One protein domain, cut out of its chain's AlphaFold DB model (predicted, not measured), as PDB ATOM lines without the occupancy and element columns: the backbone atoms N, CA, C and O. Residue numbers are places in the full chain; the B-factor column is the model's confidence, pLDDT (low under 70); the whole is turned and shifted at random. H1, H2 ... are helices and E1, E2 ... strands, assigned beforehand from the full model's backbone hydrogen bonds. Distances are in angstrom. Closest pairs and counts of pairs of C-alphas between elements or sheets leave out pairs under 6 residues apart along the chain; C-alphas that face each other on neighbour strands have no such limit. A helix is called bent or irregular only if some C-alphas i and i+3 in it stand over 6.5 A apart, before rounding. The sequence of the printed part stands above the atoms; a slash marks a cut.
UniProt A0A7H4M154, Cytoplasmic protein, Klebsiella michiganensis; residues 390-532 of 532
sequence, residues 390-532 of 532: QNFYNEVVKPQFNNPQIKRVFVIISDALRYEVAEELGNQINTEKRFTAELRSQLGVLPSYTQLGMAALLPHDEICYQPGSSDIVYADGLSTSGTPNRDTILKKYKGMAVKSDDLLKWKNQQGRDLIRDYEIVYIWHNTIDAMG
ATOM      1  N   GLN A 390     -42.055  13.279   8.057       93.94
ATOM      2  CA  GLN A 390     -43.278  14.024   7.714       93.94
ATOM      3  C   GLN A 390     -43.093  14.971   6.515       93.94
ATOM      4  O   GLN A 390     -44.040  15.271   5.798       93.94
ATOM      5  N   ASN A 391     -41.867  15.422   6.249       95.00
ATOM      6  CA  ASN A 391     -41.580  16.314   5.130       95.00
ATOM      7  C   ASN A 391     -41.193  15.558   3.849       95.00
ATOM      8  O   ASN A 391     -40.859  16.201   2.853       95.00
ATOM      9  N   PHE A 392     -41.234  14.219   3.842       96.75
ATOM     10  CA  PHE A 392     -40.733  13.383   2.747       96.75
ATOM     11  C   PHE A 392     -41.242  13.826   1.370       96.75
ATOM     12  O   PHE A 392     -40.448  14.022   0.450       96.75
ATOM     13  N   TYR A 393     -42.549  14.051   1.221       96.88
ATOM     14  CA  TYR A 393     -43.101  14.482  -0.062       96.88
ATOM     15  C   TYR A 393     -42.516  15.827  -0.524       96.88
ATOM     16  O   TYR A 393     -42.096  15.965  -1.674       96.88
ATOM     17  N   ASN A 394     -42.459  16.811   0.375       95.62
ATOM     18  CA  ASN A 394     -42.039  18.174   0.058       95.62
ATOM     19  C   ASN A 394     -40.524  18.304  -0.156       95.62
ATOM     20  O   ASN A 394     -40.105  19.104  -0.991       95.62
ATOM     21  N   GLU A 395     -39.715  17.523   0.562       94.81
ATOM     22  CA  GLU A 395     -38.247  17.591   0.519       94.81
ATOM     23  C   GLU A 395     -37.616  16.582  -0.452       94.81
ATOM     24  O   GLU A 395     -36.524  16.833  -0.959       94.81
ATOM     25  N   VAL A 396     -38.283  15.458  -0.743       95.75
ATOM     26  CA  VAL A 396     -37.720  14.380  -1.578       95.75
ATOM     27  C   VAL A 396     -38.446  14.237  -2.907       95.75
ATOM     28  O   VAL A 396     -37.787  14.238  -3.945       95.75
ATOM     29  N   VAL A 397     -39.779  14.125  -2.907       96.69
ATOM     30  CA  VAL A 397     -40.560  13.790  -4.116       96.69
ATOM     31  C   VAL A 397     -40.798  15.017  -4.993       96.69
ATOM     32  O   VAL A 397     -40.429  15.031  -6.167       96.69
ATOM     33  N   LYS A 398     -41.390  16.070  -4.426       96.06
ATOM     34  CA  LYS A 398     -41.752  17.300  -5.139       96.06
ATOM     35  C   LYS A 398     -40.551  17.969  -5.831       96.06
ATOM     36  O   LYS A 398     -40.709  18.360  -6.988       96.06
ATOM     37  N   PRO A 399     -39.351  18.066  -5.218       96.62
ATOM     38  CA  PRO A 399     -38.210  18.723  -5.855       96.62
ATOM     39  C   PRO A 399     -37.665  18.001  -7.093       96.62
ATOM     40  O   PRO A 399     -36.989  18.641  -7.895       96.62
ATOM     41  N   GLN A 400     -37.968  16.712  -7.301       95.94
ATOM     42  CA  GLN A 400     -37.517  15.989  -8.501       95.94
ATOM     43  C   GLN A 400     -38.068  16.618  -9.787       95.94
ATOM     44  O   GLN A 400     -37.380  16.669 -10.804       95.94
ATOM     45  N   PHE A 401     -39.279  17.176  -9.733       95.81
ATOM     46  CA  PHE A 401     -39.916  17.837 -10.872       95.81
ATOM     47  C   PHE A 401     -39.333  19.222 -11.189       95.81
ATOM     48  O   PHE A 401     -39.687  19.814 -12.207       95.81
ATOM     49  N   ASN A 402     -38.397  19.731 -10.375       95.75
ATOM     50  CA  ASN A 402     -37.614  20.915 -10.740       95.75
ATOM     51  C   ASN A 402     -36.680  20.623 -11.925       95.75
ATOM     52  O   ASN A 402     -36.279  21.547 -12.633       95.75
ATOM     53  N   ASN A 403     -36.341  19.350 -12.162       94.62
ATOM     54  CA  ASN A 403     -35.675  18.927 -13.382       94.62
ATOM     55  C   ASN A 403     -36.729  18.656 -14.476       94.62
ATOM     56  O   ASN A 403     -37.445  17.656 -14.389       94.62
ATOM     57  N   PRO A 404     -36.793  19.462 -15.554       91.94
ATOM     58  CA  PRO A 404     -37.813  19.318 -16.596       91.94
ATOM     59  C   PRO A 404     -37.706  18.007 -17.395       91.94
ATOM     60  O   PRO A 404     -38.622  17.663 -18.143       91.94
ATOM     61  N   GLN A 405     -36.599  17.266 -17.269       94.25
ATOM     62  CA  GLN A 405     -36.444  15.943 -17.883       94.25
ATOM     63  C   GLN A 405     -37.201  14.848 -17.117       94.25
ATOM     64  O   GLN A 405     -37.534  13.811 -17.698       94.25
ATOM     65  N   ILE A 406     -37.502  15.067 -15.834       93.75
ATOM     66  CA  ILE A 406     -38.213  14.107 -14.991       93.75
ATOM     67  C   ILE A 406     -39.715  14.311 -15.175       93.75
ATOM     68  O   ILE A 406     -40.308  15.262 -14.678       93.75
ATOM     69  N   LYS A 407     -40.344  13.386 -15.906       93.00
ATOM     70  CA  LYS A 407     -41.801  13.382 -16.133       93.00
ATOM     71  C   LYS A 407     -42.574  12.542 -15.124       93.00
ATOM     72  O   LYS A 407     -43.789  12.682 -15.028       93.00
ATOM     73  N   ARG A 408     -41.897  11.618 -14.440       95.44
ATOM     74  CA  ARG A 408     -42.525  10.689 -13.502       95.44
ATOM     75  C   ARG A 408     -41.563  10.267 -12.402       95.44
ATOM     76  O   ARG A 408     -40.409   9.968 -12.693       95.44
ATOM     77  N   VAL A 409     -42.075  10.182 -11.177       97.12
ATOM     78  CA  VAL A 409     -41.359   9.670 -10.004       97.12
ATOM     79  C   VAL A 409     -42.092   8.447  -9.463       97.12
ATOM     80  O   VAL A 409     -43.302   8.480  -9.234       97.12
ATOM     81  N   PHE A 410     -41.352   7.360  -9.257       97.19
ATOM     82  CA  PHE A 410     -41.848   6.167  -8.578       97.19
ATOM     83  C   PHE A 410     -41.340   6.178  -7.140       97.19
ATOM     84  O   PHE A 410     -40.143   6.332  -6.911       97.19
ATOM     85  N   VAL A 411     -42.250   6.020  -6.185       97.69
ATOM     86  CA  VAL A 411     -41.945   5.979  -4.754       97.69
ATOM     87  C   VAL A 411     -42.284   4.587  -4.253       97.69
ATOM     88  O   VAL A 411     -43.450   4.208  -4.237       97.69
ATOM     89  N   ILE A 412     -41.279   3.814  -3.861       96.81
ATOM     90  CA  ILE A 412     -41.476   2.477  -3.297       96.81
ATOM     91  C   ILE A 412     -41.347   2.589  -1.784       96.81
ATOM     92  O   ILE A 412     -40.318   3.030  -1.281       96.81
ATOM     93  N   ILE A 413     -42.395   2.195  -1.068       95.56
ATOM     94  CA  ILE A 413     -42.428   2.176   0.392       95.56
ATOM     95  C   ILE A 413     -42.495   0.717   0.814       95.56
ATOM     96  O   ILE A 413     -43.527   0.066   0.641       95.56
ATOM     97  N   SER A 414     -41.377   0.212   1.331       94.94
ATOM     98  CA  SER A 414     -41.291  -1.119   1.923       94.94
ATOM     99  C   SER A 414     -41.431  -1.008   3.430       94.94
ATOM    100  O   SER A 414     -40.608  -0.349   4.066       94.94
ATOM    101  N   ASP A 415     -42.452  -1.650   3.991       92.38
ATOM    102  CA  ASP A 415     -42.615  -1.710   5.443       92.38
ATOM    103  C   ASP A 415     -41.475  -2.515   6.089       92.38
ATOM    104  O   ASP A 415     -40.894  -3.397   5.447       92.38
ATOM    105  N   ALA A 416     -41.127  -2.160   7.327       90.12
ATOM    106  CA  ALA A 416     -40.053  -2.751   8.134       90.12
ATOM    107  C   ALA A 416     -38.643  -2.787   7.486       90.12
ATOM    108  O   ALA A 416     -37.753  -3.501   7.953       90.12
ATOM    109  N   LEU A 417     -38.385  -1.994   6.436       93.06
ATOM    110  CA  LEU A 417     -37.069  -1.943   5.788       93.06
ATOM    111  C   LEU A 417     -36.053  -1.170   6.647       93.06
ATOM    112  O   LEU A 417     -36.039   0.062   6.667       93.06
ATOM    113  N   ARG A 418     -35.175  -1.899   7.345       94.06
ATOM    114  CA  ARG A 418     -34.107  -1.309   8.169       94.06
ATOM    115  C   ARG A 418     -33.050  -0.603   7.316       94.06
ATOM    116  O   ARG A 418     -32.785  -0.988   6.178       94.06
ATOM    117  N   TYR A 419     -32.386   0.391   7.907       96.31
ATOM    118  CA  TYR A 419     -31.341   1.184   7.242       96.31
ATOM    119  C   TYR A 419     -30.206   0.319   6.671       96.31
ATOM    120  O   TYR A 419     -29.764   0.545   5.550       96.31
ATOM    121  N   GLU A 420     -29.776  -0.711   7.404       97.12
ATOM    122  CA  GLU A 420     -28.726  -1.641   6.964       97.12
ATOM    123  C   GLU A 420     -29.085  -2.420   5.687       97.12
ATOM    124  O   GLU A 420     -28.230  -2.635   4.828       97.12
ATOM    125  N   VAL A 421     -30.368  -2.765   5.522       96.50
ATOM    126  CA  VAL A 421     -30.879  -3.452   4.329       96.50
ATOM    127  C   VAL A 421     -30.917  -2.484   3.149       96.50
ATOM    128  O   VAL A 421     -30.581  -2.854   2.027       96.50
ATOM    129  N   ALA A 422     -31.297  -1.226   3.395       96.50
ATOM    130  CA  ALA A 422     -31.267  -0.183   2.375       96.50
ATOM    131  C   ALA A 422     -29.833   0.119   1.902       96.50
ATOM    132  O   ALA A 422     -29.627   0.362   0.712       96.50
ATOM    133  N   GLU A 423     -28.847   0.074   2.803       97.62
ATOM    134  CA  GLU A 423     -27.430   0.206   2.452       97.62
ATOM    135  C   GLU A 423     -26.951  -0.945   1.566       97.62
ATOM    136  O   GLU A 423     -26.364  -0.696   0.509       97.62
ATOM    137  N   GLU A 424     -27.286  -2.189   1.923       96.69
ATOM    138  CA  GLU A 424     -26.939  -3.351   1.105       96.69
ATOM    139  C   GLU A 424     -27.594  -3.281  -0.283       96.69
ATOM    140  O   GLU A 424     -26.914  -3.433  -1.301       96.69
ATOM    141  N   LEU A 425     -28.897  -2.990  -0.343       96.06
ATOM    142  CA  LEU A 425     -29.627  -2.844  -1.600       96.06
ATOM    143  C   LEU A 425     -29.037  -1.726  -2.470       96.06
ATOM    144  O   LEU A 425     -28.890  -1.892  -3.681       96.06
ATOM    145  N   GLY A 426     -28.670  -0.593  -1.865       96.50
ATOM    146  CA  GLY A 426     -28.012   0.510  -2.560       96.50
ATOM    147  C   GLY A 426     -26.683   0.086  -3.186       96.50
ATOM    148  O   GLY A 426     -26.432   0.384  -4.356       96.50
ATOM    149  N   ASN A 427     -25.863  -0.669  -2.450       95.31
ATOM    150  CA  ASN A 427     -24.617  -1.230  -2.967       95.31
ATOM    151  C   ASN A 427     -24.870  -2.192  -4.133       95.31
ATOM    152  O   ASN A 427     -24.204  -2.072  -5.159       95.31
ATOM    153  N   GLN A 428     -25.858  -3.085  -4.019       95.94
ATOM    154  CA  GLN A 428     -26.224  -4.006  -5.098       95.94
ATOM    155  C   GLN A 428     -26.642  -3.242  -6.365       95.94
ATOM    156  O   GLN A 428     -26.087  -3.481  -7.437       95.94
ATOM    157  N   ILE A 429     -27.535  -2.251  -6.246       95.81
ATOM    158  CA  ILE A 429     -27.970  -1.407  -7.374       95.81
ATOM    159  C   ILE A 429     -26.778  -0.699  -8.026       95.81
ATOM    160  O   ILE A 429     -26.708  -0.618  -9.248       95.81
ATOM    161  N   ASN A 430     -25.822  -0.215  -7.233       95.62
ATOM    162  CA  ASN A 430     -24.641   0.482  -7.741       95.62
ATOM    163  C   ASN A 430     -23.620  -0.435  -8.437       95.62
ATOM    164  O   ASN A 430     -22.729   0.069  -9.121       95.62
ATOM    165  N   THR A 431     -23.732  -1.764  -8.313       94.88
ATOM    166  CA  THR A 431     -22.934  -2.688  -9.140       94.88
ATOM    167  C   THR A 431     -23.499  -2.836 -10.560       94.88
ATOM    168  O   THR A 431     -22.767  -3.190 -11.490       94.88
ATOM    169  N   GLU A 432     -24.776  -2.500 -10.764       94.69
ATOM    170  CA  GLU A 432     -25.428  -2.525 -12.070       94.69
ATOM    171  C   GLU A 432     -25.053  -1.304 -12.917       94.69
ATOM    172  O   GLU A 432     -25.218  -0.154 -12.525       94.69
ATOM    173  N   LYS A 433     -24.640  -1.530 -14.169       90.94
ATOM    174  CA  LYS A 433     -24.143  -0.454 -15.056       90.94
ATOM    175  C   LYS A 433     -25.181   0.617 -15.423       90.94
ATOM    176  O   LYS A 433     -24.819   1.635 -16.006       90.94
ATOM    177  N   ARG A 434     -26.471   0.347 -15.210       94.25
ATOM    178  CA  ARG A 434     -27.589   1.181 -15.693       94.25
ATOM    179  C   ARG A 434     -28.209   2.060 -14.619       94.25
ATOM    180  O   ARG A 434     -29.001   2.934 -14.964       94.25
ATOM    181  N   PHE A 435     -27.903   1.803 -13.356       93.19
ATOM    182  CA  PHE A 435     -28.575   2.432 -12.234       93.19
ATOM    183  C   PHE A 435     -27.563   3.092 -11.312       93.19
ATOM    184  O   PHE A 435     -26.385   2.753 -11.297       93.19
ATOM    185  N   THR A 436     -28.054   4.061 -10.556       94.88
ATOM    186  CA  THR A 436     -27.307   4.721  -9.493       94.88
ATOM    187  C   THR A 436     -28.242   4.874  -8.310       94.88
ATOM    188  O   THR A 436     -29.374   5.334  -8.482       94.88
ATOM    189  N   ALA A 437     -27.772   4.514  -7.127       96.25
ATOM    190  CA  ALA A 437     -28.484   4.645  -5.870       96.25
ATOM    191  C   ALA A 437     -27.701   5.545  -4.912       96.25
ATOM    192  O   ALA A 437     -26.487   5.409  -4.754       96.25
ATOM    193  N   GLU A 438     -28.423   6.445  -4.251       95.94
ATOM    194  CA  GLU A 438     -27.926   7.272  -3.156       95.94
ATOM    195  C   GLU A 438     -28.684   6.884  -1.883       95.94
ATOM    196  O   GLU A 438     -29.916   6.872  -1.875       95.94
ATOM    197  N   LEU A 439     -27.954   6.583  -0.807       96.25
ATOM    198  CA  LEU A 439     -28.542   6.304   0.498       96.25
ATOM    199  C   LEU A 439     -28.670   7.601   1.304       96.25
ATOM    200  O   LEU A 439     -27.692   8.318   1.510       96.25
ATOM    201  N   ARG A 440     -29.882   7.889   1.784       95.06
ATOM    202  CA  ARG A 440     -30.186   9.002   2.697       95.06
ATOM    203  C   ARG A 440     -30.983   8.490   3.889       95.06
ATOM    204  O   ARG A 440     -31.628   7.450   3.801       95.06
ATOM    205  N   SER A 441     -30.976   9.245   4.983       95.19
ATOM    206  CA  SER A 441     -31.743   8.938   6.191       95.19
ATOM    207  C   SER A 441     -32.685  10.082   6.570       95.19
ATOM    208  O   SER A 441     -32.473  11.240   6.198       95.19
ATOM    209  N   GLN A 442     -33.761   9.744   7.279       94.69
ATOM    210  CA  GLN A 442     -34.757  10.690   7.778       94.69
ATOM    211  C   GLN A 442     -35.135  10.325   9.213       94.69
ATOM    212  O   GLN A 442     -35.233   9.143   9.544       94.69
ATOM    213  N   LEU A 443     -35.385  11.333  10.049       94.56
ATOM    214  CA  LEU A 443     -35.917  11.140  11.391       94.56
ATOM    215  C   LEU A 443     -37.356  10.623  11.286       94.56
ATOM    216  O   LEU A 443     -38.245  11.341  10.812       94.56
ATOM    217  N   GLY A 444     -37.557   9.380  11.722       93.06
ATOM    218  CA  GLY A 444     -38.859   8.724  11.717       93.06
ATOM    219  C   GLY A 444     -39.865   9.361  12.677       93.06
ATOM    220  O   GLY A 444     -39.521  10.211  13.498       93.06
ATOM    221  N   VAL A 445     -41.125   8.952  12.579       92.75
ATOM    222  CA  VAL A 445     -42.201   9.397  13.482       92.75
ATOM    223  C   VAL A 445     -42.183   8.666  14.832       92.75
ATOM    224  O   VAL A 445     -41.755   7.515  14.903       92.75
ATOM    225  N   LEU A 446     -42.698   9.307  15.891       88.88
ATOM    226  CA  LEU A 446     -43.001   8.654  17.171       88.88
ATOM    227  C   LEU A 446     -44.506   8.727  17.501       88.88
ATOM    228  O   LEU A 446     -45.081   9.812  17.389       88.88
ATOM    229  N   PRO A 447     -45.131   7.625  17.965       88.75
ATOM    230  CA  PRO A 447     -44.583   6.263  18.006       88.75
ATOM    231  C   PRO A 447     -44.304   5.715  16.594       88.75
ATOM    232  O   PRO A 447     -45.014   6.036  15.642       88.75
ATOM    233  N   SER A 448     -43.258   4.901  16.450       88.19
ATOM    234  CA  SER A 448     -42.768   4.399  15.157       88.19
ATOM    235  C   SER A 448     -43.528   3.151  14.695       88.19
ATOM    236  O   SER A 448     -42.940   2.086  14.520       88.19
ATOM    237  N   TYR A 449     -44.847   3.267  14.544       90.56
ATOM    238  CA  TYR A 449     -45.710   2.188  14.056       90.56
ATOM    239  C   TYR A 449     -46.208   2.473  12.632       90.56
ATOM    240  O   TYR A 449     -46.243   3.625  12.179       90.56
ATOM    241  N   THR A 450     -46.620   1.417  11.932       88.69
ATOM    242  CA  THR A 450     -46.898   1.425  10.491       88.69
ATOM    243  C   THR A 450     -47.834   2.542  10.038       88.69
ATOM    244  O   THR A 450     -47.523   3.248   9.082       88.69
ATOM    245  N   GLN A 451     -48.985   2.752  10.684       91.19
ATOM    246  CA  GLN A 451     -49.987   3.669  10.126       91.19
ATOM    247  C   GLN A 451     -49.530   5.131  10.165       91.19
ATOM    248  O   GLN A 451     -49.694   5.832   9.168       91.19
ATOM    249  N   LEU A 452     -48.913   5.578  11.266       93.31
ATOM    250  CA  LEU A 452     -48.350   6.928  11.348       93.31
ATOM    251  C   LEU A 452     -47.161   7.090  10.398       93.31
ATOM    252  O   LEU A 452     -47.066   8.110   9.717       93.31
ATOM    253  N   GLY A 453     -46.288   6.081  10.305       93.50
ATOM    254  CA  GLY A 453     -45.149   6.101   9.386       93.50
ATOM    255  C   GLY A 453     -45.585   6.200   7.922       93.50
ATOM    256  O   GLY A 453     -45.075   7.028   7.170       93.50
ATOM    257  N   MET A 454     -46.584   5.413   7.519       93.00
ATOM    258  CA  MET A 454     -47.139   5.452   6.165       93.00
ATOM    259  C   MET A 454     -47.871   6.768   5.878       93.00
ATOM    260  O   MET A 454     -47.737   7.303   4.777       93.00
ATOM    261  N   ALA A 455     -48.617   7.308   6.847       94.69
ATOM    262  CA  ALA A 455     -49.283   8.603   6.717       94.69
ATOM    263  C   ALA A 455     -48.277   9.744   6.504       94.69
ATOM    264  O   ALA A 455     -48.470  10.573   5.618       94.69
ATOM    265  N   ALA A 456     -47.168   9.739   7.250       95.50
ATOM    266  CA  ALA A 456     -46.117  10.751   7.165       95.50
ATOM    267  C   ALA A 456     -45.423  10.829   5.793       95.50
ATOM    268  O   ALA A 456     -44.881  11.871   5.446       95.50
ATOM    269  N   LEU A 457     -45.449   9.754   4.999       96.31
ATOM    270  CA  LEU A 457     -44.841   9.713   3.661       96.31
ATOM    271  C   LEU A 457     -45.763  10.255   2.551       96.31
ATOM    272  O   LEU A 457     -45.313  10.474   1.419       96.31
ATOM    273  N   LEU A 458     -47.053  10.443   2.839       96.88
ATOM    274  CA  LEU A 458     -48.018  11.022   1.902       96.88
ATOM    275  C   LEU A 458     -47.859  12.549   1.831       96.88
ATOM    276  O   LEU A 458     -47.392  13.156   2.791       96.88
ATOM    277  N   PRO A 459     -48.266  13.198   0.727       96.25
ATOM    278  CA  PRO A 459     -48.397  14.651   0.702       96.25
ATOM    279  C   PRO A 459     -49.477  15.103   1.692       96.25
ATOM    280  O   PRO A 459     -50.598  14.596   1.643       96.25
ATOM    281  N   HIS A 460     -49.128  16.038   2.573       95.19
ATOM    282  CA  HIS A 460     -50.030  16.624   3.561       95.19
ATOM    283  C   HIS A 460     -49.523  17.994   4.030       95.19
ATOM    284  O   HIS A 460     -48.320  18.268   3.937       95.19
ATOM    285  N   ASP A 461     -50.428  18.808   4.573       92.44
ATOM    286  CA  ASP A 461     -50.110  19.995   5.374       92.44
ATOM    287  C   ASP A 461     -50.296  19.706   6.879       92.44
ATOM    288  O   ASP A 461     -49.508  20.173   7.704       92.44
ATOM    289  N   GLU A 462     -51.290  18.884   7.244       93.12
ATOM    290  CA  GLU A 462     -51.582  18.483   8.626       93.12
ATOM    291  C   GLU A 462     -51.795  16.965   8.759       93.12
ATOM    292  O   GLU A 462     -52.509  16.343   7.968       93.12
ATOM    293  N   ILE A 463     -51.215  16.376   9.813       92.31
ATOM    294  CA  ILE A 463     -51.495  15.004  10.258       92.31
ATOM    295  C   ILE A 463     -52.140  15.040  11.638       92.31
ATOM    296  O   ILE A 463     -51.592  15.633  12.568       92.31
ATOM    297  N   CYS A 464     -53.257  14.334  11.795       91.62
ATOM    298  CA  CYS A 464     -53.933  14.194  13.079       91.62
ATOM    299  C   CYS A 464     -54.468  12.776  13.296       91.62
ATOM    300  O   CYS A 464     -54.714  12.016  12.358       91.62
ATOM    301  N   TYR A 465     -54.641  12.408  14.562       91.00
ATOM    302  CA  TYR A 465     -55.337  11.182  14.932       91.00
ATOM    303  C   TYR A 465     -56.842  11.380  14.847       91.00
ATOM    304  O   TYR A 465     -57.356  12.480  15.073       91.00
ATOM    305  N   GLN A 466     -57.564  10.293  14.592       87.50
ATOM    306  CA  GLN A 466     -59.004  10.300  14.766       87.50
ATOM    307  C   GLN A 466     -59.360  10.650  16.220       87.50
ATOM    308  O   GLN A 466     -58.830  10.039  17.151       87.50
ATOM    309  N   PRO A 467     -60.309  11.569  16.458       78.19
ATOM    310  CA  PRO A 467     -60.820  11.792  17.803       78.19
ATOM    311  C   PRO A 467     -61.344  10.480  18.410       78.19
ATOM    312  O   PRO A 467     -62.247   9.850  17.860       78.19
ATOM    313  N   GLY A 468     -60.760  10.056  19.534       77.69
ATOM    314  CA  GLY A 468     -61.148   8.834  20.247       77.69
ATOM    315  C   GLY A 468     -60.545   7.520  19.723       77.69
ATOM    316  O   GLY A 468     -60.891   6.471  20.257       77.69
ATOM    317  N   SER A 469     -59.649   7.546  18.727       78.12
ATOM    318  CA  SER A 469     -58.885   6.366  18.287       78.12
ATOM    319  C   SER A 469     -57.439   6.733  17.944       78.12
ATOM    320  O   SER A 469     -57.186   7.643  17.161       78.12
ATOM    321  N   SER A 470     -56.481   5.999  18.514       74.94
ATOM    322  CA  SER A 470     -55.050   6.120  18.203       74.94
ATOM    323  C   SER A 470     -54.635   5.389  16.923       74.94
ATOM    324  O   SER A 470     -53.502   5.547  16.486       74.94
ATOM    325  N   ASP A 471     -55.537   4.614  16.316       80.19
ATOM    326  CA  ASP A 471     -55.204   3.635  15.269       80.19
ATOM    327  C   ASP A 471     -55.706   4.074  13.887       80.19
ATOM    328  O   ASP A 471     -55.816   3.281  12.950       80.19
ATOM    329  N   ILE A 472     -56.134   5.327  13.756       85.69
ATOM    330  CA  ILE A 472     -56.523   5.895  12.471       85.69
ATOM    331  C   ILE A 472     -55.900   7.277  12.372       85.69
ATOM    332  O   ILE A 472     -56.206   8.183  13.147       85.69
ATOM    333  N   VAL A 473     -55.031   7.420  11.377       92.75
ATOM    334  CA  VAL A 473     -54.322   8.661  11.079       92.75
ATOM    335  C   VAL A 473     -54.953   9.323   9.862       92.75
ATOM    336  O   VAL A 473     -55.201   8.673   8.839       92.75
ATOM    337  N   TYR A 474     -55.205  10.619   9.977       94.25
ATOM    338  CA  TYR A 474     -55.735  11.478   8.931       94.25
ATOM    339  C   TYR A 474     -54.637  12.392   8.381       94.25
ATOM    340  O   TYR A 474     -53.796  12.872   9.137       94.25
ATOM    341  N   ALA A 475     -54.674  12.636   7.072       94.31
ATOM    342  CA  ALA A 475     -53.887  13.638   6.362       94.31
ATOM    343  C   ALA A 475     -54.858  14.630   5.706       94.31
ATOM    344  O   ALA A 475     -55.704  14.225   4.902       94.31
ATOM    345  N   ASP A 476     -54.793  15.903   6.098       93.62
ATOM    346  CA  ASP A 476     -55.681  16.981   5.629       93.62
ATOM    347  C   ASP A 476     -57.181  16.611   5.685       93.62
ATOM    348  O   ASP A 476     -57.950  16.816   4.739       93.62
ATOM    349  N   GLY A 477     -57.595  15.979   6.789       92.06
ATOM    350  CA  GLY A 477     -58.978  15.543   7.014       92.06
ATOM    351  C   GLY A 477     -59.408  14.280   6.254       92.06
ATOM    352  O   GLY A 477     -60.559  13.862   6.382       92.06
ATOM    353  N   LEU A 478     -58.510  13.617   5.514       93.12
ATOM    354  CA  LEU A 478     -58.762  12.321   4.872       93.12
ATOM    355  C   LEU A 478     -58.059  11.185   5.611       93.12
ATOM    356  O   LEU A 478     -56.890  11.299   5.960       93.12
ATOM    357  N   SER A 479     -58.750  10.062   5.812       93.69
ATOM    358  CA  SER A 479     -58.120   8.870   6.390       93.69
ATOM    359  C   SER A 479     -56.953   8.407   5.514       93.69
ATOM    360  O   SER A 479     -57.025   8.480   4.292       93.69
ATOM    361  N   THR A 480     -55.887   7.894   6.122       93.69
ATOM    362  CA  THR A 480     -54.735   7.300   5.411       93.69
ATOM    363  C   THR A 480     -54.757   5.766   5.427       93.69
ATOM    364  O   THR A 480     -53.858   5.107   4.890       93.69
ATOM    365  N   SER A 481     -55.791   5.177   6.038       91.31
ATOM    366  CA  SER A 481     -55.915   3.731   6.205       91.31
ATOM    367  C   SER A 481     -56.306   3.052   4.893       91.31
ATOM    368  O   SER A 481     -57.336   3.367   4.299       91.31
ATOM    369  N   GLY A 482     -55.488   2.101   4.443       91.12
ATOM    370  CA  GLY A 482     -55.724   1.329   3.226       91.12
ATOM    371  C   GLY A 482     -55.394   2.063   1.918       91.12
ATOM    372  O   GLY A 482     -55.481   3.284   1.794       91.12
ATOM    373  N   THR A 483     -55.031   1.283   0.898       92.94
ATOM    374  CA  THR A 483     -54.634   1.782  -0.429       92.94
ATOM    375  C   THR A 483     -55.665   2.712  -1.092       92.94
ATOM    376  O   THR A 483     -55.230   3.728  -1.627       92.94
ATOM    377  N   PRO A 484     -56.995   2.465  -1.042       95.31
ATOM    378  CA  PRO A 484     -57.977   3.350  -1.688       95.31
ATOM    379  C   PRO A 484     -57.986   4.782  -1.135       95.31
ATOM    380  O   PRO A 484     -58.127   5.752  -1.882       95.31
ATOM    381  N   ASN A 485     -57.798   4.929   0.176       95.38
ATOM    382  CA  ASN A 485     -57.767   6.244   0.804       95.38
ATOM    383  C   ASN A 485     -56.458   6.983   0.480       95.38
ATOM    384  O   ASN A 485     -56.478   8.163   0.132       95.38
ATOM    385  N   ARG A 486     -55.328   6.265   0.472       95.69
ATOM    386  CA  ARG A 486     -54.025   6.803   0.035       95.69
ATOM    387  C   ARG A 486     -54.047   7.237  -1.429       95.69
ATOM    388  O   ARG A 486     -53.512   8.288  -1.764       95.69
ATOM    389  N   ASP A 487     -54.703   6.460  -2.287       96.44
ATOM    390  CA  ASP A 487     -54.916   6.799  -3.695       96.44
ATOM    391  C   ASP A 487     -55.726   8.095  -3.846       96.44
ATOM    392  O   ASP A 487     -55.367   8.972  -4.628       96.44
ATOM    393  N   THR A 488     -56.774   8.263  -3.033       96.94
ATOM    394  CA  THR A 488     -57.593   9.485  -3.009       96.94
ATOM    395  C   THR A 488     -56.769  10.721  -2.632       96.94
ATOM    396  O   THR A 488     -56.941  11.779  -3.238       96.94
ATOM    397  N   ILE A 489     -55.850  10.591  -1.671       96.56
ATOM    398  CA  ILE A 489     -54.922  11.665  -1.286       96.56
ATOM    399  C   ILE A 489     -53.958  11.976  -2.440       96.56
ATOM    400  O   ILE A 489     -53.868  13.124  -2.874       96.56
ATOM    401  N   LEU A 490     -53.285  10.961  -2.991       97.06
ATOM    402  CA  LEU A 490     -52.277  11.138  -4.044       97.06
ATOM    403  C   LEU A 490     -52.853  11.707  -5.345       97.06
ATOM    404  O   LEU A 490     -52.182  12.500  -6.004       97.06
ATOM    405  N   LYS A 491     -54.105  11.387  -5.691       96.25
ATOM    406  CA  LYS A 491     -54.786  11.942  -6.874       96.25
ATOM    407  C   LYS A 491     -54.842  13.468  -6.879       96.25
ATOM    408  O   LYS A 491     -54.746  14.066  -7.950       96.25
ATOM    409  N   LYS A 492     -54.915  14.111  -5.704       95.75
ATOM    410  CA  LYS A 492     -54.849  15.581  -5.580       95.75
ATOM    411  C   LYS A 492     -53.513  16.160  -6.066       95.75
ATOM    412  O   LYS A 492     -53.448  17.328  -6.432       95.75
ATOM    413  N   TYR A 493     -52.472  15.331  -6.121       95.12
ATOM    414  CA  TYR A 493     -51.107  15.675  -6.517       95.12
ATOM    415  C   TYR A 493     -50.686  14.965  -7.812       95.12
ATOM    416  O   TYR A 493     -49.505  14.707  -8.015       95.12
ATOM    417  N   LYS A 494     -51.647  14.609  -8.683       95.31
ATOM    418  CA  LYS A 494     -51.407  13.816  -9.907       95.31
ATOM    419  C   LYS A 494     -50.651  12.508  -9.633       95.31
ATOM    420  O   LYS A 494     -49.873  12.038 -10.465       95.31
ATOM    421  N   GLY A 495     -50.874  11.922  -8.462       96.75
ATOM    422  CA  GLY A 495     -50.296  10.655  -8.055       96.75
ATOM    423  C   GLY A 495     -51.316   9.520  -7.989       96.75
ATOM    424  O   GLY A 495     -52.523   9.757  -8.004       96.75
ATOM    425  N   MET A 496     -50.821   8.291  -7.865       96.62
ATOM    426  CA  MET A 496     -51.634   7.098  -7.606       96.62
ATOM    427  C   MET A 496     -50.986   6.184  -6.561       96.62
ATOM    428  O   MET A 496     -49.757   6.165  -6.440       96.62
ATOM    429  N   ALA A 497     -51.796   5.396  -5.848       97.06
ATOM    430  CA  ALA A 497     -51.310   4.340  -4.954       97.06
ATOM    431  C   ALA A 497     -51.525   2.948  -5.562       97.06
ATOM    432  O   ALA A 497     -52.606   2.627  -6.051       97.06
ATOM    433  N   VAL A 498     -50.513   2.087  -5.464       95.75
ATOM    434  CA  VAL A 498     -50.531   0.715  -5.988       95.75
ATOM    435  C   VAL A 498     -49.910  -0.228  -4.960       95.75
ATOM    436  O   VAL A 498     -48.964   0.141  -4.265       95.75
ATOM    437  N   LYS A 499     -50.427  -1.451  -4.837       95.44
ATOM    438  CA  LYS A 499     -49.756  -2.518  -4.081       95.44
ATOM    439  C   LYS A 499     -48.713  -3.199  -4.963       95.44
ATOM    440  O   LYS A 499     -48.991  -3.444  -6.137       95.44
ATOM    441  N   SER A 500     -47.553  -3.551  -4.410       95.06
ATOM    442  CA  SER A 500     -46.500  -4.266  -5.148       95.06
ATOM    443  C   SER A 500     -47.033  -5.509  -5.866       95.06
ATOM    444  O   SER A 500     -46.759  -5.700  -7.048       95.06
ATOM    445  N   ASP A 501     -47.876  -6.295  -5.195       93.38
ATOM    446  CA  ASP A 501     -48.425  -7.548  -5.729       93.38
ATOM    447  C   ASP A 501     -49.345  -7.334  -6.929       93.38
ATOM    448  O   ASP A 501     -49.430  -8.185  -7.813       93.38
ATOM    449  N   ASP A 502     -50.058  -6.207  -6.960       93.38
ATOM    450  CA  ASP A 502     -50.926  -5.857  -8.081       93.38
ATOM    451  C   ASP A 502     -50.093  -5.342  -9.253       93.38
ATOM    452  O   ASP A 502     -50.327  -5.741 -10.393       93.38
ATOM    453  N   LEU A 503     -49.076  -4.520  -8.970       92.88
ATOM    454  CA  LEU A 503     -48.150  -4.002  -9.975       92.88
ATOM    455  C   LEU A 503     -47.404  -5.132 -10.695       92.88
ATOM    456  O   LEU A 503     -47.313  -5.116 -11.921       92.88
ATOM    457  N   LEU A 504     -46.923  -6.135  -9.955       93.00
ATOM    458  CA  LEU A 504     -46.212  -7.291 -10.518       93.00
ATOM    459  C   LEU A 504     -47.092  -8.158 -11.435       93.00
ATOM    460  O   LEU A 504     -46.569  -8.897 -12.267       93.00
ATOM    461  N   LYS A 505     -48.424  -8.057 -11.328       95.06
ATOM    462  CA  LYS A 505     -49.380  -8.758 -12.205       95.06
ATOM    463  C   LYS A 505     -49.700  -7.982 -13.484       95.06
ATOM    464  O   LYS A 505     -50.331  -8.534 -14.388       95.06
ATOM    465  N   TRP A 506     -49.326  -6.704 -13.579       94.62
ATOM    466  CA  TRP A 506     -49.631  -5.892 -14.754       94.62
ATOM    467  C   TRP A 506     -48.799  -6.314 -15.962       94.62
ATOM    468  O   TRP A 506     -47.588  -6.500 -15.893       94.62
ATOM    469  N   LYS A 507     -49.445  -6.376 -17.129       93.69
ATOM    470  CA  LYS A 507     -48.724  -6.477 -18.405       93.69
ATOM    471  C   LYS A 507     -48.117  -5.122 -18.768       93.69
ATOM    472  O   LYS A 507     -48.719  -4.089 -18.496       93.69
ATOM    473  N   ASN A 508     -46.997  -5.106 -19.494       91.56
ATOM    474  CA  ASN A 508     -46.283  -3.870 -19.868       91.56
ATOM    475  C   ASN A 508     -47.171  -2.776 -20.491       91.56
ATOM    476  O   ASN A 508     -46.987  -1.594 -20.205       91.56
ATOM    477  N   GLN A 509     -48.118  -3.139 -21.365       93.81
ATOM    478  CA  GLN A 509     -49.024  -2.154 -21.965       93.81
ATOM    479  C   GLN A 509     -50.057  -1.648 -20.958       93.81
ATOM    480  O   GLN A 509     -50.186  -0.445 -20.775       93.81
ATOM    481  N   GLN A 510     -50.700  -2.569 -20.242       93.25
ATOM    482  CA  GLN A 510     -51.661  -2.251 -19.188       93.25
ATOM    483  C   GLN A 510     -51.046  -1.331 -18.127       93.25
ATOM    484  O   GLN A 510     -51.654  -0.333 -17.759       93.25
ATOM    485  N   GLY A 511     -49.823  -1.626 -17.677       91.81
ATOM    486  CA  GLY A 511     -49.103  -0.787 -16.725       91.81
ATOM    487  C   GLY A 511     -48.866   0.621 -17.269       91.81
ATOM    488  O   GLY A 511     -49.155   1.589 -16.574       91.81
ATOM    489  N   ARG A 512     -48.416   0.752 -18.529       91.69
ATOM    490  CA  ARG A 512     -48.223   2.058 -19.188       91.69
ATOM    491  C   ARG A 512     -49.516   2.864 -19.291       91.69
ATOM    492  O   ARG A 512     -49.470   4.072 -19.075       91.69
ATOM    493  N   ASP A 513     -50.631   2.207 -19.593       93.94
ATOM    494  CA  ASP A 513     -51.936   2.855 -19.717       93.94
ATOM    495  C   ASP A 513     -52.462   3.322 -18.351       93.94
ATOM    496  O   ASP A 513     -52.934   4.451 -18.235       93.94
ATOM    497  N   LEU A 514     -52.310   2.501 -17.303       93.06
ATOM    498  CA  LEU A 514     -52.757   2.817 -15.939       93.06
ATOM    499  C   LEU A 514     -52.011   4.004 -15.323       93.06
ATOM    500  O   LEU A 514     -52.622   4.816 -14.632       93.06
ATOM    501  N   ILE A 515     -50.705   4.122 -15.576       94.56
ATOM    502  CA  ILE A 515     -49.888   5.205 -15.011       94.56
ATOM    503  C   ILE A 515     -49.860   6.461 -15.888       94.56
ATOM    504  O   ILE A 515     -49.258   7.455 -15.487       94.56
ATOM    505  N   ARG A 516     -50.433   6.422 -17.102       92.81
ATOM    506  CA  ARG A 516     -50.233   7.439 -18.150       92.81
ATOM    507  C   ARG A 516     -50.504   8.856 -17.657       92.81
ATOM    508  O   ARG A 516     -49.692   9.741 -17.922       92.81
ATOM    509  N   ASP A 517     -51.601   9.024 -16.931       92.62
ATOM    510  CA  ASP A 517     -52.133  10.323 -16.525       92.62
ATOM    511  C   ASP A 517     -51.585  10.777 -15.149       92.62
ATOM    512  O   ASP A 517     -51.964  11.835 -14.648       92.62
ATOM    513  N   TYR A 518     -50.658  10.006 -14.560       96.06
ATOM    514  CA  TYR A 518     -50.024  10.286 -13.270       96.06
ATOM    515  C   TYR A 518     -48.540  10.654 -13.415       96.06
ATOM    516  O   TYR A 518     -47.780  10.047 -14.185       96.06
ATOM    517  N   GLU A 519     -48.119  11.635 -12.621       95.94
ATOM    518  CA  GLU A 519     -46.730  12.083 -12.461       95.94
ATOM    519  C   GLU A 519     -46.038  11.330 -11.314       95.94
ATOM    520  O   GLU A 519     -44.822  11.155 -11.328       95.94
ATOM    521  N   ILE A 520     -46.799  10.831 -10.336       97.50
ATOM    522  CA  ILE A 520     -46.263  10.168  -9.145       97.50
ATOM    523  C   ILE A 520     -46.922   8.795  -8.963       97.50
ATOM    524  O   ILE A 520     -48.141   8.664  -9.025       97.50
ATOM    525  N   VAL A 521     -46.137   7.750  -8.713       97.50
ATOM    526  CA  VAL A 521     -46.669   6.397  -8.474       97.50
ATOM    527  C   VAL A 521     -46.099   5.864  -7.167       97.50
ATOM    528  O   VAL A 521     -44.913   5.548  -7.103       97.50
ATOM    529  N   TYR A 522     -46.933   5.773  -6.129       97.94
ATOM    530  CA  TYR A 522     -46.562   5.177  -4.845       97.94
ATOM    531  C   TYR A 522     -46.852   3.678  -4.865       97.94
ATOM    532  O   TYR A 522     -47.975   3.259  -5.147       97.94
ATOM    533  N   ILE A 523     -45.848   2.879  -4.529       97.50
ATOM    534  CA  ILE A 523     -45.879   1.421  -4.525       97.50
ATOM    535  C   ILE A 523     -45.669   0.960  -3.086       97.50
ATOM    536  O   ILE A 523     -44.604   1.174  -2.514       97.50
ATOM    537  N   TRP A 524     -46.683   0.327  -2.506       95.56
ATOM    538  CA  TRP A 524     -46.645  -0.184  -1.137       95.56
ATOM    539  C   TRP A 524     -46.253  -1.661  -1.142       95.56
ATOM    540  O   TRP A 524     -46.937  -2.471  -1.772       95.56
ATOM    541  N   HIS A 525     -45.170  -1.993  -0.442       94.25
ATOM    542  CA  HIS A 525     -44.587  -3.328  -0.331       94.25
ATOM    543  C   HIS A 525     -44.557  -3.764   1.142       94.25
ATOM    544  O   HIS A 525     -44.089  -3.009   1.989       94.25
ATOM    545  N   ASN A 526     -45.061  -4.966   1.448       90.06
ATOM    546  CA  ASN A 526     -45.247  -5.445   2.829       90.06
ATOM    547  C   ASN A 526     -44.587  -6.801   3.119       90.06
ATOM    548  O   ASN A 526     -44.922  -7.437   4.110       90.06
ATOM    549  N   THR A 527     -43.706  -7.293   2.244       89.31
ATOM    550  CA  THR A 527     -43.194  -8.670   2.360       89.31
ATOM    551  C   THR A 527     -42.405  -8.896   3.649       89.31
ATOM    552  O   THR A 527     -42.572  -9.941   4.259       89.31
ATOM    553  N   ILE A 528     -41.590  -7.924   4.075       86.44
ATOM    554  CA  ILE A 528     -40.765  -8.041   5.290       86.44
ATOM    555  C   ILE A 528     -41.673  -8.176   6.516       86.44
ATOM    556  O   ILE A 528     -41.672  -9.211   7.169       86.44
ATOM    557  N   ASP A 529     -42.527  -7.179   6.747       84.75
ATOM    558  CA  ASP A 529     -43.486  -7.164   7.858       84.75
ATOM    559  C   ASP A 529     -44.428  -8.385   7.866       84.75
ATOM    560  O   ASP A 529     -44.720  -8.950   8.915       84.75
ATOM    561  N   ALA A 530     -44.865  -8.857   6.692       84.06
ATOM    562  CA  ALA A 530     -45.734 -10.033   6.596       84.06
ATOM    563  C   ALA A 530     -45.032 -11.356   6.955       84.06
ATOM    564  O   ALA A 530     -45.715 -12.314   7.321       84.06
ATOM    565  N   MET A 531     -43.709 -11.436   6.795       81.50
ATOM    566  CA  MET A 531     -42.924 -12.634   7.109       81.50
ATOM    567  C   MET A 531     -42.365 -12.620   8.538       81.50
ATOM    568  O   MET A 531     -42.192 -13.702   9.102       81.50
ATOM    569  N   GLY A 532     -42.169 -11.432   9.122       58.59
ATOM    570  CA  GLY A 532     -41.567 -11.232  10.443       58.59
ATOM    571  C   GLY A 532     -40.140 -10.730  10.340       58.59
ATOM    572  O   GLY A 532     -39.272 -11.541   9.947       58.59
TER     573      GLY A 532
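AT A GLANCE: This is residues 390 to 532 of the 532 residues of the protein "Cytoplasmic protein" of Klebsiella michiganensis (UniProt A0A7H4M154). A small three-stranded parallel sheet, E1 E5 E4, is the core, with H4 packed on one face and H5 on the opposite face. H2 and the long unnamed stretch 432 to 449, which folds back beside it, make an arm off to one side, while H3 and the small hairpin E2 E3 lie off another end of the sheet. The printed part has 143 residues, with seven named helices and five named strands in the order H1 E1 H2 H3 E2 E3 H4 E4 H5 H6 E5 H7; the class is mixed, helices and strands. The whole is compact, with a radius of gyration of the C-alphas of 15.8 A and spans of 52 by 35 by 32 A.

IN THESE COORDINATES: Find C-alpha 390 at (-43.278, 14.024, 7.714); from there H1 runs to residue 402, 20.5 A, irregular, with C-alphas 390 and 393 7.8 A apart. Next come E1, residues 409 to 414, 16.1 A, and H2, residues 419 to 431, 18.8 A, which begins at C-alpha 419 (-31.341, 1.184, 7.242). Then find H3 at 450 to 456, E2 at 463 to 465, E3 at 473 to 475, H4 at 483 to 491, 12.0 A, and E4 at 495 to 499, 13.8 A. H5 is 500 to 503, H6 508 to 515, E5 520 to 525, 16.2 A, and H7 527 to 531, ending at C-alpha 531 (-42.924, -12.634, 7.109).

HOW THE PARTS SIT: Look first at E5, the inner strand: N 523 and O 411 of E1 are 2.8 A apart, and N 498 of E4 and O 522 are 2.8 A apart, within hydrogen-bond range. E4, H5 H6, E5 is a strand-helix-strand unit, two parallel neighbour strands with helices between, its crossover right-handed. H4 lies over E4 at a height over the sheet of 5.8 A and runs along the strands, at 14 degrees to E4 on the local plane; the closest C-alphas are those of Asp 487 and Ala 497, 4.5 A. H5, on the opposite face from H4, has a height over the sheet of 5.1 A. H6 is only just not on the sheet, with 4 pairs of C-alphas within 10 A; H7 is not on it. H1 is on the sheet, and its residues 390 to 392 alone only just touch H3, with 3 pairs of C-alphas within 8 A; the closest are those of Gln 390 and Ala 456, 4.4 A. The hairpin E2 and E3 is antiparallel, with N 474 and O 464 2.8 A apart; the closest C-alphas of H3 and E3 are those of Leu 452 and Val 473, 6.2 A. H2 touches no helix. Every O i to N i+4 pair is within hydrogen-bond range in H2, H3, H4, H6 and H7; H1 has 3 of 9, beside 4 of 10 O i to N i+3 pairs, and H5 is too short for an O i to N i+4 pair.

THE WHOLE: The two C-alphas farthest apart, those of Lys 433 and Gly 468, are 52.0 A from each other. The printed part has no cut, and the link from H2 to H3, 18 residues, is long. Mean pLDDT of the printed part is 93.2; residue 532, the chain's last, is under 70.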